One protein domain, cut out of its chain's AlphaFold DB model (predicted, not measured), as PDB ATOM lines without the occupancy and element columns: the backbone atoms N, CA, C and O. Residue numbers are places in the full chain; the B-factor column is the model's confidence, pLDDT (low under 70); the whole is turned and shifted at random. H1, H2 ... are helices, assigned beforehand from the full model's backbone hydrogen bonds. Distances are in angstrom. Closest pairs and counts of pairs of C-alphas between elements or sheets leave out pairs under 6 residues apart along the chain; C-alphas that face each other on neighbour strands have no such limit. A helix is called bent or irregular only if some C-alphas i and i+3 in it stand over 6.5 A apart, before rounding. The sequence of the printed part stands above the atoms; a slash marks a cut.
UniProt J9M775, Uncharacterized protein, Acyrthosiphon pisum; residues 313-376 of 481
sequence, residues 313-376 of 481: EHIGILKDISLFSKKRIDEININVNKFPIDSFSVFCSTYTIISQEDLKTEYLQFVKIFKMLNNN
ATOM      1  N   GLU A 313      43.541  41.206 -43.562       75.38
ATOM      2  CA  GLU A 313      43.506  42.631 -43.211       75.38
ATOM      3  C   GLU A 313      42.215  43.313 -43.706       75.38
ATOM      4  O   GLU A 313      41.464  43.896 -42.926       75.38
ATOM      5  N   HIS A 314      41.898  43.196 -44.999       75.69
ATOM      6  CA  HIS A 314      40.689  43.763 -45.599       75.69
ATOM      7  C   HIS A 314      39.420  43.088 -45.069       75.69
ATOM      8  O   HIS A 314      38.419  43.763 -44.825       75.69
ATOM      9  N   ILE A 315      39.452  41.766 -44.863       79.69
ATOM     10  CA  ILE A 315      38.346  41.032 -44.238       79.69
ATOM     11  C   ILE A 315      38.172  41.469 -42.780       79.69
ATOM     12  O   ILE A 315      37.034  41.643 -42.345       79.69
ATOM     13  N   GLY A 316      39.260  41.664 -42.030       80.44
ATOM     14  CA  GLY A 316      39.212  42.140 -40.648       80.44
ATOM     15  C   GLY A 316      38.523  43.498 -40.536       80.44
ATOM     16  O   GLY A 316      37.575  43.640 -39.768       80.44
ATOM     17  N   ILE A 317      38.879  44.445 -41.407       83.12
ATOM     18  CA  ILE A 317      38.208  45.754 -41.483       83.12
ATOM     19  C   ILE A 317      36.712  45.600 -41.794       83.12
ATOM     20  O   ILE A 317      35.877  46.269 -41.190       83.12
ATOM     21  N   LEU A 318      36.340  44.717 -42.726       79.56
ATOM     22  CA  LEU A 318      34.931  44.480 -43.061       79.56
ATOM     23  C   LEU A 318      34.146  43.865 -41.893       79.56
ATOM     24  O   LEU A 318      32.988  44.234 -41.680       79.56
ATOM     25  N   LYS A 319      34.768  42.964 -41.122       80.50
ATOM     26  CA  LYS A 319      34.184  42.408 -39.893       80.50
ATOM     27  C   LYS A 319      33.954  43.504 -38.857       80.50
ATOM     28  O   LYS A 319      32.849  43.589 -38.326       80.50
ATOM     29  N   ASP A 320      34.921  44.396 -38.659       85.25
ATOM     30  CA  ASP A 320      34.782  45.542 -37.754       85.25
ATOM     31  C   ASP A 320      33.663  46.499 -38.209       85.25
ATOM     32  O   ASP A 320      32.803  46.883 -37.418       85.25
ATOM     33  N   ILE A 321      33.582  46.818 -39.508       83.81
ATOM     34  CA  ILE A 321      32.510  47.664 -40.071       83.81
ATOM     35  C   ILE A 321      31.129  47.014 -39.900       83.81
ATOM     36  O   ILE A 321      30.124  47.702 -39.706       83.81
ATOM     37  N   SER A 322      31.045  45.683 -39.937       82.38
ATOM     38  CA  SER A 322      29.771  44.976 -39.781       82.38
ATOM     39  C   SER A 322      29.117  45.186 -38.403       82.38
ATOM     40  O   SER A 322      27.890  45.046 -38.281       82.38
ATOM     41  N   LEU A 323      29.896  45.585 -37.386       84.75
ATOM     42  CA  LEU A 323      29.403  45.939 -36.052       84.75
ATOM     43  C   LEU A 323      28.468  47.156 -36.086       84.75
ATOM     44  O   LEU A 323      27.600  47.282 -35.227       84.75
ATOM     45  N   PHE A 324      28.569  48.015 -37.103       84.00
ATOM     46  CA  PHE A 324      27.678  49.165 -37.289       84.00
ATOM     47  C   PHE A 324      26.332  48.802 -37.932       84.00
ATOM     48  O   PHE A 324      25.486  49.666 -38.164       84.00
ATOM     49  N   SER A 325      26.090  47.526 -38.236       82.81
ATOM     50  CA  SER A 325      24.764  47.103 -38.682       82.81
ATOM     51  C   SER A 325      23.754  47.194 -37.534       82.81
ATOM     52  O   SER A 325      24.032  46.765 -36.416       82.81
ATOM     53  N   LYS A 326      22.540  47.692 -37.823       80.06
ATOM     54  CA  LYS A 326      21.452  47.847 -36.835       80.06
ATOM     55  C   LYS A 326      21.264  46.600 -35.965       80.06
ATOM     56  O   LYS A 326      21.178  46.708 -34.753       80.06
ATOM     57  N   LYS A 327      21.277  45.414 -36.581       79.06
ATOM     58  CA  LYS A 327      21.142  44.132 -35.876       79.06
ATOM     59  C   LYS A 327      22.222  43.938 -34.804       79.06
ATOM     60  O   LYS A 327      21.897  43.536 -33.695       79.06
ATOM     61  N   ARG A 328      23.492  44.206 -35.128       80.88
ATOM     62  CA  ARG A 328      24.614  44.050 -34.188       80.88
ATOM     63  C   ARG A 328      24.590  45.118 -33.103       80.88
ATOM     64  O   ARG A 328      24.806  44.792 -31.942       80.88
ATOM     65  N   ILE A 329      24.244  46.350 -33.470       84.38
ATOM     66  CA  ILE A 329      24.027  47.439 -32.515       84.38
ATOM     67  C   ILE A 329      22.937  47.049 -31.508       84.38
ATOM     68  O   ILE A 329      23.166  47.138 -30.306       84.38
ATOM     69  N   ASP A 330      21.790  46.548 -31.974       80.81
ATOM     70  CA  ASP A 330      20.690  46.101 -31.113       80.81
ATOM     71  C   ASP A 330      21.110  44.903 -30.229       80.81
ATOM     72  O   ASP A 330      20.810  44.881 -29.035       80.81
ATOM     73  N   GLU A 331      21.856  43.932 -30.775       82.81
ATOM     74  CA  GLU A 331      22.402  42.787 -30.021       82.81
ATOM     75  C   GLU A 331      23.338  43.221 -28.880       82.81
ATOM     76  O   GLU A 331      23.244  42.679 -27.774       82.81
ATOM     77  N   ILE A 332      24.216  44.193 -29.140       85.69
ATOM     78  CA  ILE A 332      25.186  44.719 -28.166       85.69
ATOM     79  C   ILE A 332      24.491  45.627 -27.145       85.69
ATOM     80  O   ILE A 332      24.849  45.608 -25.970       85.69
ATOM     81  N   ASN A 333      23.459  46.365 -27.561       82.50
ATOM     82  CA  ASN A 333      22.635  47.171 -26.661       82.50
ATOM     83  C   ASN A 333      21.892  46.293 -25.636       82.50
ATOM     84  O   ASN A 333      21.785  46.654 -24.468       82.50
ATOM     85  N   ILE A 334      21.415  45.112 -26.053       82.81
ATOM     86  CA  ILE A 334      20.760  44.146 -25.156       82.81
ATOM     87  C   ILE A 334      21.780  43.453 -24.243       82.81
ATOM     88  O   ILE A 334      21.503  43.235 -23.065       82.81
ATOM     89  N   ASN A 335      22.940  43.064 -24.778       81.88
ATOM     90  CA  ASN A 335      23.970  42.381 -24.006       81.88
ATOM     91  C   ASN A 335      25.375  42.818 -24.435       81.88
ATOM     92  O   ASN A 335      25.926  42.318 -25.418       81.88
ATOM     93  N   VAL A 336      25.982  43.678 -23.617       81.25
ATOM     94  CA  VAL A 336      27.331  44.217 -23.839       81.25
ATOM     95  C   VAL A 336      28.394  43.111 -23.879       81.25
ATOM     96  O   VAL A 336      29.369  43.235 -24.612       81.25
ATOM     97  N   ASN A 337      28.184  41.977 -23.198       78.38
ATOM     98  CA  ASN A 337      29.140  40.860 -23.186       78.38
ATOM     99  C   ASN A 337      29.239  40.124 -24.534       78.38
ATOM    100  O   ASN A 337      30.126  39.294 -24.712       78.38
ATOM    101  N   LYS A 338      28.335  40.397 -25.485       80.12
ATOM    102  CA  LYS A 338      28.436  39.884 -26.861       80.12
ATOM    103  C   LYS A 338      29.393  40.698 -27.735       80.12
ATOM    104  O   LYS A 338      29.631  40.306 -28.874       80.12
ATOM    105  N   PHE A 339      29.912  41.818 -27.232       83.62
ATOM    106  CA  PHE A 339      30.886  42.630 -27.945       83.62
ATOM    107  C   PHE A 339      32.242  41.901 -28.026       83.62
ATOM    108  O   PHE A 339      32.811  41.574 -26.980       83.62
ATOM    109  N   PRO A 340      32.772  41.617 -29.232       83.94
ATOM    110  CA  PRO A 340      34.024  40.876 -29.375       83.94
ATOM    111  C   PRO A 340      35.230  41.632 -28.803       83.94
ATOM    112  O   PRO A 340      35.363  42.847 -28.965       83.94
ATOM    113  N   ILE A 341      36.142  40.899 -28.163       82.62
ATOM    114  CA  ILE A 341      37.324  41.468 -27.490       82.62
ATOM    115  C   ILE A 341      38.329  42.023 -28.508       82.62
ATOM    116  O   ILE A 341      38.969  43.044 -28.261       82.62
ATOM    117  N   ASP A 342      38.449  41.377 -29.663       85.00
ATOM    118  CA  ASP A 342      39.338  41.748 -30.763       85.00
ATOM    119  C   ASP A 342      38.761  42.844 -31.675       85.00
ATOM    120  O   ASP A 342      39.460  43.282 -32.590       85.00
ATOM    121  N   SER A 343      37.542  43.332 -31.405       84.06
ATOM    122  CA  SER A 343      36.891  44.381 -32.204       84.06
ATOM    123  C   SER A 343      37.815  45.578 -32.414       84.06
ATOM    124  O   SER A 343      38.427  46.076 -31.459       84.06
ATOM    125  N   PHE A 344      37.886  46.046 -33.657       88.12
ATOM    126  CA  PHE A 344      38.692  47.180 -34.110       88.12
ATOM    127  C   PHE A 344      40.215  46.989 -34.052       88.12
ATOM    128  O   PHE A 344      40.949  47.918 -34.380       88.12
ATOM    129  N   SER A 345      40.723  45.809 -33.679       85.81
ATOM    130  CA  SER A 345      42.174  45.554 -33.639       85.81
ATOM    131  C   SER A 345      42.823  45.695 -35.020       85.81
ATOM    132  O   SER A 345      43.846  46.364 -35.160       85.81
ATOM    133  N   VAL A 346      42.199  45.117 -36.053       84.19
ATOM    134  CA  VAL A 346      42.673  45.185 -37.444       84.19
ATOM    135  C   VAL A 346      42.454  46.581 -38.029       84.19
ATOM    136  O   VAL A 346      43.293  47.097 -38.770       84.19
ATOM    137  N   PHE A 347      41.343  47.230 -37.673       84.25
ATOM    138  CA  PHE A 347      41.092  48.612 -38.063       84.25
ATOM    139  C   PHE A 347      42.181  49.563 -37.540       84.25
ATOM    140  O   PHE A 347      42.755  50.322 -38.320       84.25
ATOM    141  N   CYS A 348      42.521  49.480 -36.252       85.12
ATOM    142  CA  CYS A 348      43.547  50.317 -35.625       85.12
ATOM    143  C   CYS A 348      44.970  49.978 -36.092       85.12
ATOM    144  O   CYS A 348      45.798  50.878 -36.217       85.12
ATOM    145  N   SER A 349      45.267  48.709 -36.398       84.06
ATOM    146  CA  SER A 349      46.570  48.348 -36.974       84.06
ATOM    147  C   SER A 349      46.754  48.912 -38.386       84.06
ATOM    148  O   SER A 349      47.863  49.297 -38.753       84.06
ATOM    149  N   THR A 350      45.668  49.012 -39.159       81.62
ATOM    150  CA  THR A 350      45.683  49.583 -40.514       81.62
ATOM    151  C   THR A 350      45.726  51.112 -40.484       81.62
ATOM    152  O   THR A 350      46.478  51.736 -41.233       81.62
ATOM    153  N   TYR A 351      44.919  51.726 -39.617       80.19
ATOM    154  CA  TYR A 351      44.816  53.172 -39.457       80.19
ATOM    155  C   TYR A 351      45.409  53.574 -38.105       80.19
ATOM    156  O   TYR A 351      44.698  53.717 -37.113       80.19
ATOM    157  N   THR A 352      46.721  53.814 -38.080       75.31
ATOM    158  CA  THR A 352      47.538  54.105 -36.879       75.31
ATOM    159  C   THR A 352      47.195  55.409 -36.140       75.31
ATOM    160  O   THR A 352      47.912  55.829 -35.237       75.31
ATOM    161  N   ILE A 353      46.110  56.074 -36.530       77.25
ATOM    162  CA  ILE A 353      45.690  57.386 -36.035       77.25
ATOM    163  C   ILE A 353      44.822  57.249 -34.769       77.25
ATOM    164  O   ILE A 353      44.710  58.204 -34.006       77.25
ATOM    165  N   ILE A 354      44.204  56.083 -34.542       79.19
ATOM    166  CA  ILE A 354      43.139  55.899 -33.544       79.19
ATOM    167  C   ILE A 354      43.496  54.756 -32.582       79.19
ATOM    168  O   ILE A 354      43.833  53.657 -33.024       79.19
ATOM    169  N   SER A 355      43.387  54.999 -31.270       83.62
ATOM    170  CA  SER A 355      43.513  53.959 -30.236       83.62
ATOM    171  C   SER A 355      42.297  53.028 -30.248       83.62
ATOM    172  O   SER A 355      41.153  53.460 -30.397       83.62
ATOM    173  N   GLN A 356      42.552  51.731 -30.064       85.56
ATOM    174  CA  GLN A 356      41.504  50.713 -30.023       85.56
ATOM    175  C   GLN A 356      40.570  50.910 -28.821       85.56
ATOM    176  O   GLN A 356      39.364  50.699 -28.934       85.56
ATOM    177  N   GLU A 357      41.112  51.315 -27.676       84.38
ATOM    178  CA  GLU A 357      40.363  51.573 -26.448       84.38
ATOM    179  C   GLU A 357      39.397  52.749 -26.623       84.38
ATOM    180  O   GLU A 357      38.225  52.644 -26.245       84.38
ATOM    181  N   ASP A 358      39.860  53.825 -27.259       85.56
ATOM    182  CA  ASP A 358      39.039  55.004 -27.537       85.56
ATOM    183  C   ASP A 358      37.885  54.643 -28.477       85.56
ATOM    184  O   ASP A 358      36.720  54.898 -28.166       85.56
ATOM    185  N   LEU A 359      38.184  53.934 -29.571       87.19
ATOM    186  CA  LEU A 359      37.182  53.538 -30.560       87.19
ATOM    187  C   LEU A 359      36.142  52.564 -29.988       87.19
ATOM    188  O   LEU A 359      34.950  52.690 -30.269       87.19
ATOM    189  N   LYS A 360      36.562  51.616 -29.139       88.50
ATOM    190  CA  LYS A 360      35.640  50.741 -28.396       88.50
ATOM    191  C   LYS A 360      34.716  51.550 -27.486       88.50
ATOM    192  O   LYS A 360      33.515  51.280 -27.436       88.50
ATOM    193  N   THR A 361      35.267  52.532 -26.777       87.06
ATOM    194  CA  THR A 361      34.502  53.372 -25.849       87.06
ATOM    195  C   THR A 361      33.481  54.231 -26.593       87.06
ATOM    196  O   THR A 361      32.304  54.233 -26.227       87.06
ATOM    197  N   GLU A 362      33.900  54.897 -27.672       87.69
ATOM    198  CA  GLU A 362      33.026  55.692 -28.542       87.69
ATOM    199  C   GLU A 362      31.937  54.832 -29.191       87.69
ATOM    200  O   GLU A 362      30.766  55.215 -29.204       87.69
ATOM    201  N   TYR A 363      32.282  53.631 -29.661       89.38
ATOM    202  CA  TYR A 363      31.310  52.703 -30.230       89.38
ATOM    203  C   TYR A 363      30.240  52.295 -29.207       89.38
ATOM    204  O   TYR A 363      29.048  52.329 -29.511       89.38
ATOM    205  N   LEU A 364      30.622  51.964 -27.969       86.56
ATOM    206  CA  LEU A 364      29.653  51.625 -26.918       86.56
ATOM    207  C   LEU A 364      28.769  52.819 -26.528       86.56
ATOM    208  O   LEU A 364      27.585  52.634 -26.234       86.56
ATOM    209  N   GLN A 365      29.309  54.042 -26.539       85.56
ATOM    210  CA  GLN A 365      28.509  55.259 -26.367       85.56
ATOM    211  C   GLN A 365      27.513  55.428 -27.517       85.56
ATOM    212  O   GLN A 365      26.322  55.644 -27.277       85.56
ATOM    213  N   PHE A 366      27.971  55.245 -28.756       88.25
ATOM    214  CA  PHE A 366      27.129  55.290 -29.941       88.25
ATOM    215  C   PHE A 366      25.995  54.263 -29.870       88.25
ATOM    216  O   PHE A 366      24.847  54.634 -30.087       88.25
ATOM    217  N   VAL A 367      26.265  53.011 -29.484       85.81
ATOM    218  CA  VAL A 367      25.240  51.957 -29.334       85.81
ATOM    219  C   VAL A 367      24.130  52.372 -28.359       85.81
ATOM    220  O   VAL A 367      22.950  52.142 -28.634       85.81
ATOM    221  N   LYS A 368      24.482  53.028 -27.243       83.69
ATOM    222  CA  LYS A 368      23.502  53.537 -26.267       83.69
ATOM    223  C   LYS A 368      22.642  54.656 -26.857       83.69
ATOM    224  O   LYS A 368      21.420  54.638 -26.709       83.69
ATOM    225  N   ILE A 369      23.272  55.605 -27.550       82.25
ATOM    226  CA  ILE A 369      22.608  56.770 -28.157       82.25
ATOM    227  C   ILE A 369      21.774  56.366 -29.382       82.25
ATOM    228  O   ILE A 369      20.731  56.959 -29.653       82.25
ATOM    229  N   PHE A 370      22.177  55.319 -30.102       82.44
ATOM    230  CA  PHE A 370      21.549  54.878 -31.345       82.44
ATOM    231  C   PHE A 370      20.051  54.593 -31.184       82.44
ATOM    232  O   PHE A 370      19.260  54.931 -32.062       82.44
ATOM    233  N   LYS A 371      19.633  54.048 -30.031       69.69
ATOM    234  CA  LYS A 371      18.209  53.834 -29.728       69.69
ATOM    235  C   LYS A 371      17.432  55.153 -29.644       69.69
ATOM    236  O   LYS A 371      16.306  55.212 -30.123       69.69
ATOM    237  N   MET A 372      18.029  56.200 -29.071       66.56
ATOM    238  CA  MET A 372      17.414  57.532 -29.010       66.56
ATOM    239  C   MET A 372      17.307  58.155 -30.405       66.56
ATOM    240  O   MET A 372      16.242  58.642 -30.768       66.56
ATOM    241  N   LEU A 373      18.367  58.062 -31.214       67.25
ATOM    242  CA  LEU A 373      18.380  58.584 -32.588       67.25
ATOM    243  C   LEU A 373      17.324  57.923 -33.481       67.25
ATOM    244  O   LEU A 373      16.740  58.579 -34.336       67.25
ATOM    245  N   ASN A 374      17.061  56.633 -33.274       65.62
ATOM    246  CA  ASN A 374      16.133  55.864 -34.099       65.62
ATOM    247  C   ASN A 374      14.653  56.029 -33.684       65.62
ATOM    248  O   ASN A 374      13.765  55.615 -34.427       65.62
ATOM    249  N   ASN A 375      14.384  56.606 -32.505       61.72
ATOM    250  CA  ASN A 375      13.028  56.835 -31.991       61.72
ATOM    251  C   ASN A 375      12.435  58.189 -32.422       61.72
ATOM    252  O   ASN A 375      11.226  58.384 -32.289       61.72
ATOM    253  N   ASN A 376      13.246  59.108 -32.955       57.94
ATOM    254  CA  ASN A 376      12.774  60.393 -33.468       57.94
ATOM    255  C   ASN A 376      12.235  60.195 -34.891       57.94
ATOM    256  O   ASN A 376      12.988  60.080 -35.853       57.94
TER     257      ASN A 376
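Overview. This is residues 313 to 376 of the 481 residues of an uncharacterized protein of Acyrthosiphon pisum (UniProt J9M775). The four helices make an elongated frame with few contacts between them: H1 and the longer H4 run roughly the same way along two opposite sides, with H2 across one end and the short H3 at the other. H4 makes most of the length and runs on past H2 with its last residues, while the stretch 335 to 344 returns from H2 to H3. The printed part has 64 residues with four named helices, in the order H1, H2, H3, H4, and no named strand; the class is all helix, with 45 residues in the helices. The whole is compact, with a radius of gyration of the C-alphas of 12.0 A and spans of 35 by 21 by 20 A.

Along the chain. H1 covers residues 313 to 322 and measures 14.3 A from first to last C-alpha; C-alpha 313 is at (43.506, 42.631, -43.211). H2 covers residues 326 to 334, 12.3 A long, and begins at C-alpha 326, (21.452, 47.847, -36.835). H3 covers residues 345 to 350 and is 8.7 A long. H4, the longest helix, covers residues 356 to 375 and is 29.2 A long; C-alpha 375 is at (13.028, 56.835, -31.991). H4 has a kink of 35 degrees near residue 368. It is neither bent nor irregular, but only just: C-alphas 368 and 371 are 6.3 A apart.

Arrangement. H1 and H2 are close but not clearly touching; their closest C-alphas, those of Ser 322 and Arg 328, are 7.7 A apart. They run the same way at a steep tilt of 69 degrees, only just short of about perpendicular. H1 and H3 touch, their closest C-alphas being those of Ile 317 and Phe 347 at 5.3 A, and run opposite ways at a steep tilt of 55 degrees. H2 and H4 touch, with H4 using residues 367 to 370 alone; the closest C-alphas, those of Ile 329 and Val 367, are 5.7 A apart, and the lines are about perpendicular at 80 degrees. H3 and H4 are close but not clearly touching, with the C-alphas of Cys 348 and Gln 356 closest at 6.0 A; they are about perpendicular at 71 degrees, only just beyond a steep tilt. H1 and H4 are apart, and H2 and H3 are apart. In H1, H2 and H3 every O i to N i+4 pair is within hydrogen-bond range; in H4 14 of 16 are.

Size, cuts and confidence. The two C-alphas farthest apart, those of Glu 313 and Asn 376, are 36.8 A from each other. The printed part has no cut. The links H1 to H2 and H3 to H4 are tight, the link H2 to H3 is short, and no link is long. The mean pLDDT of the printed part is 81.3, and residues 371 to 376 are under 70.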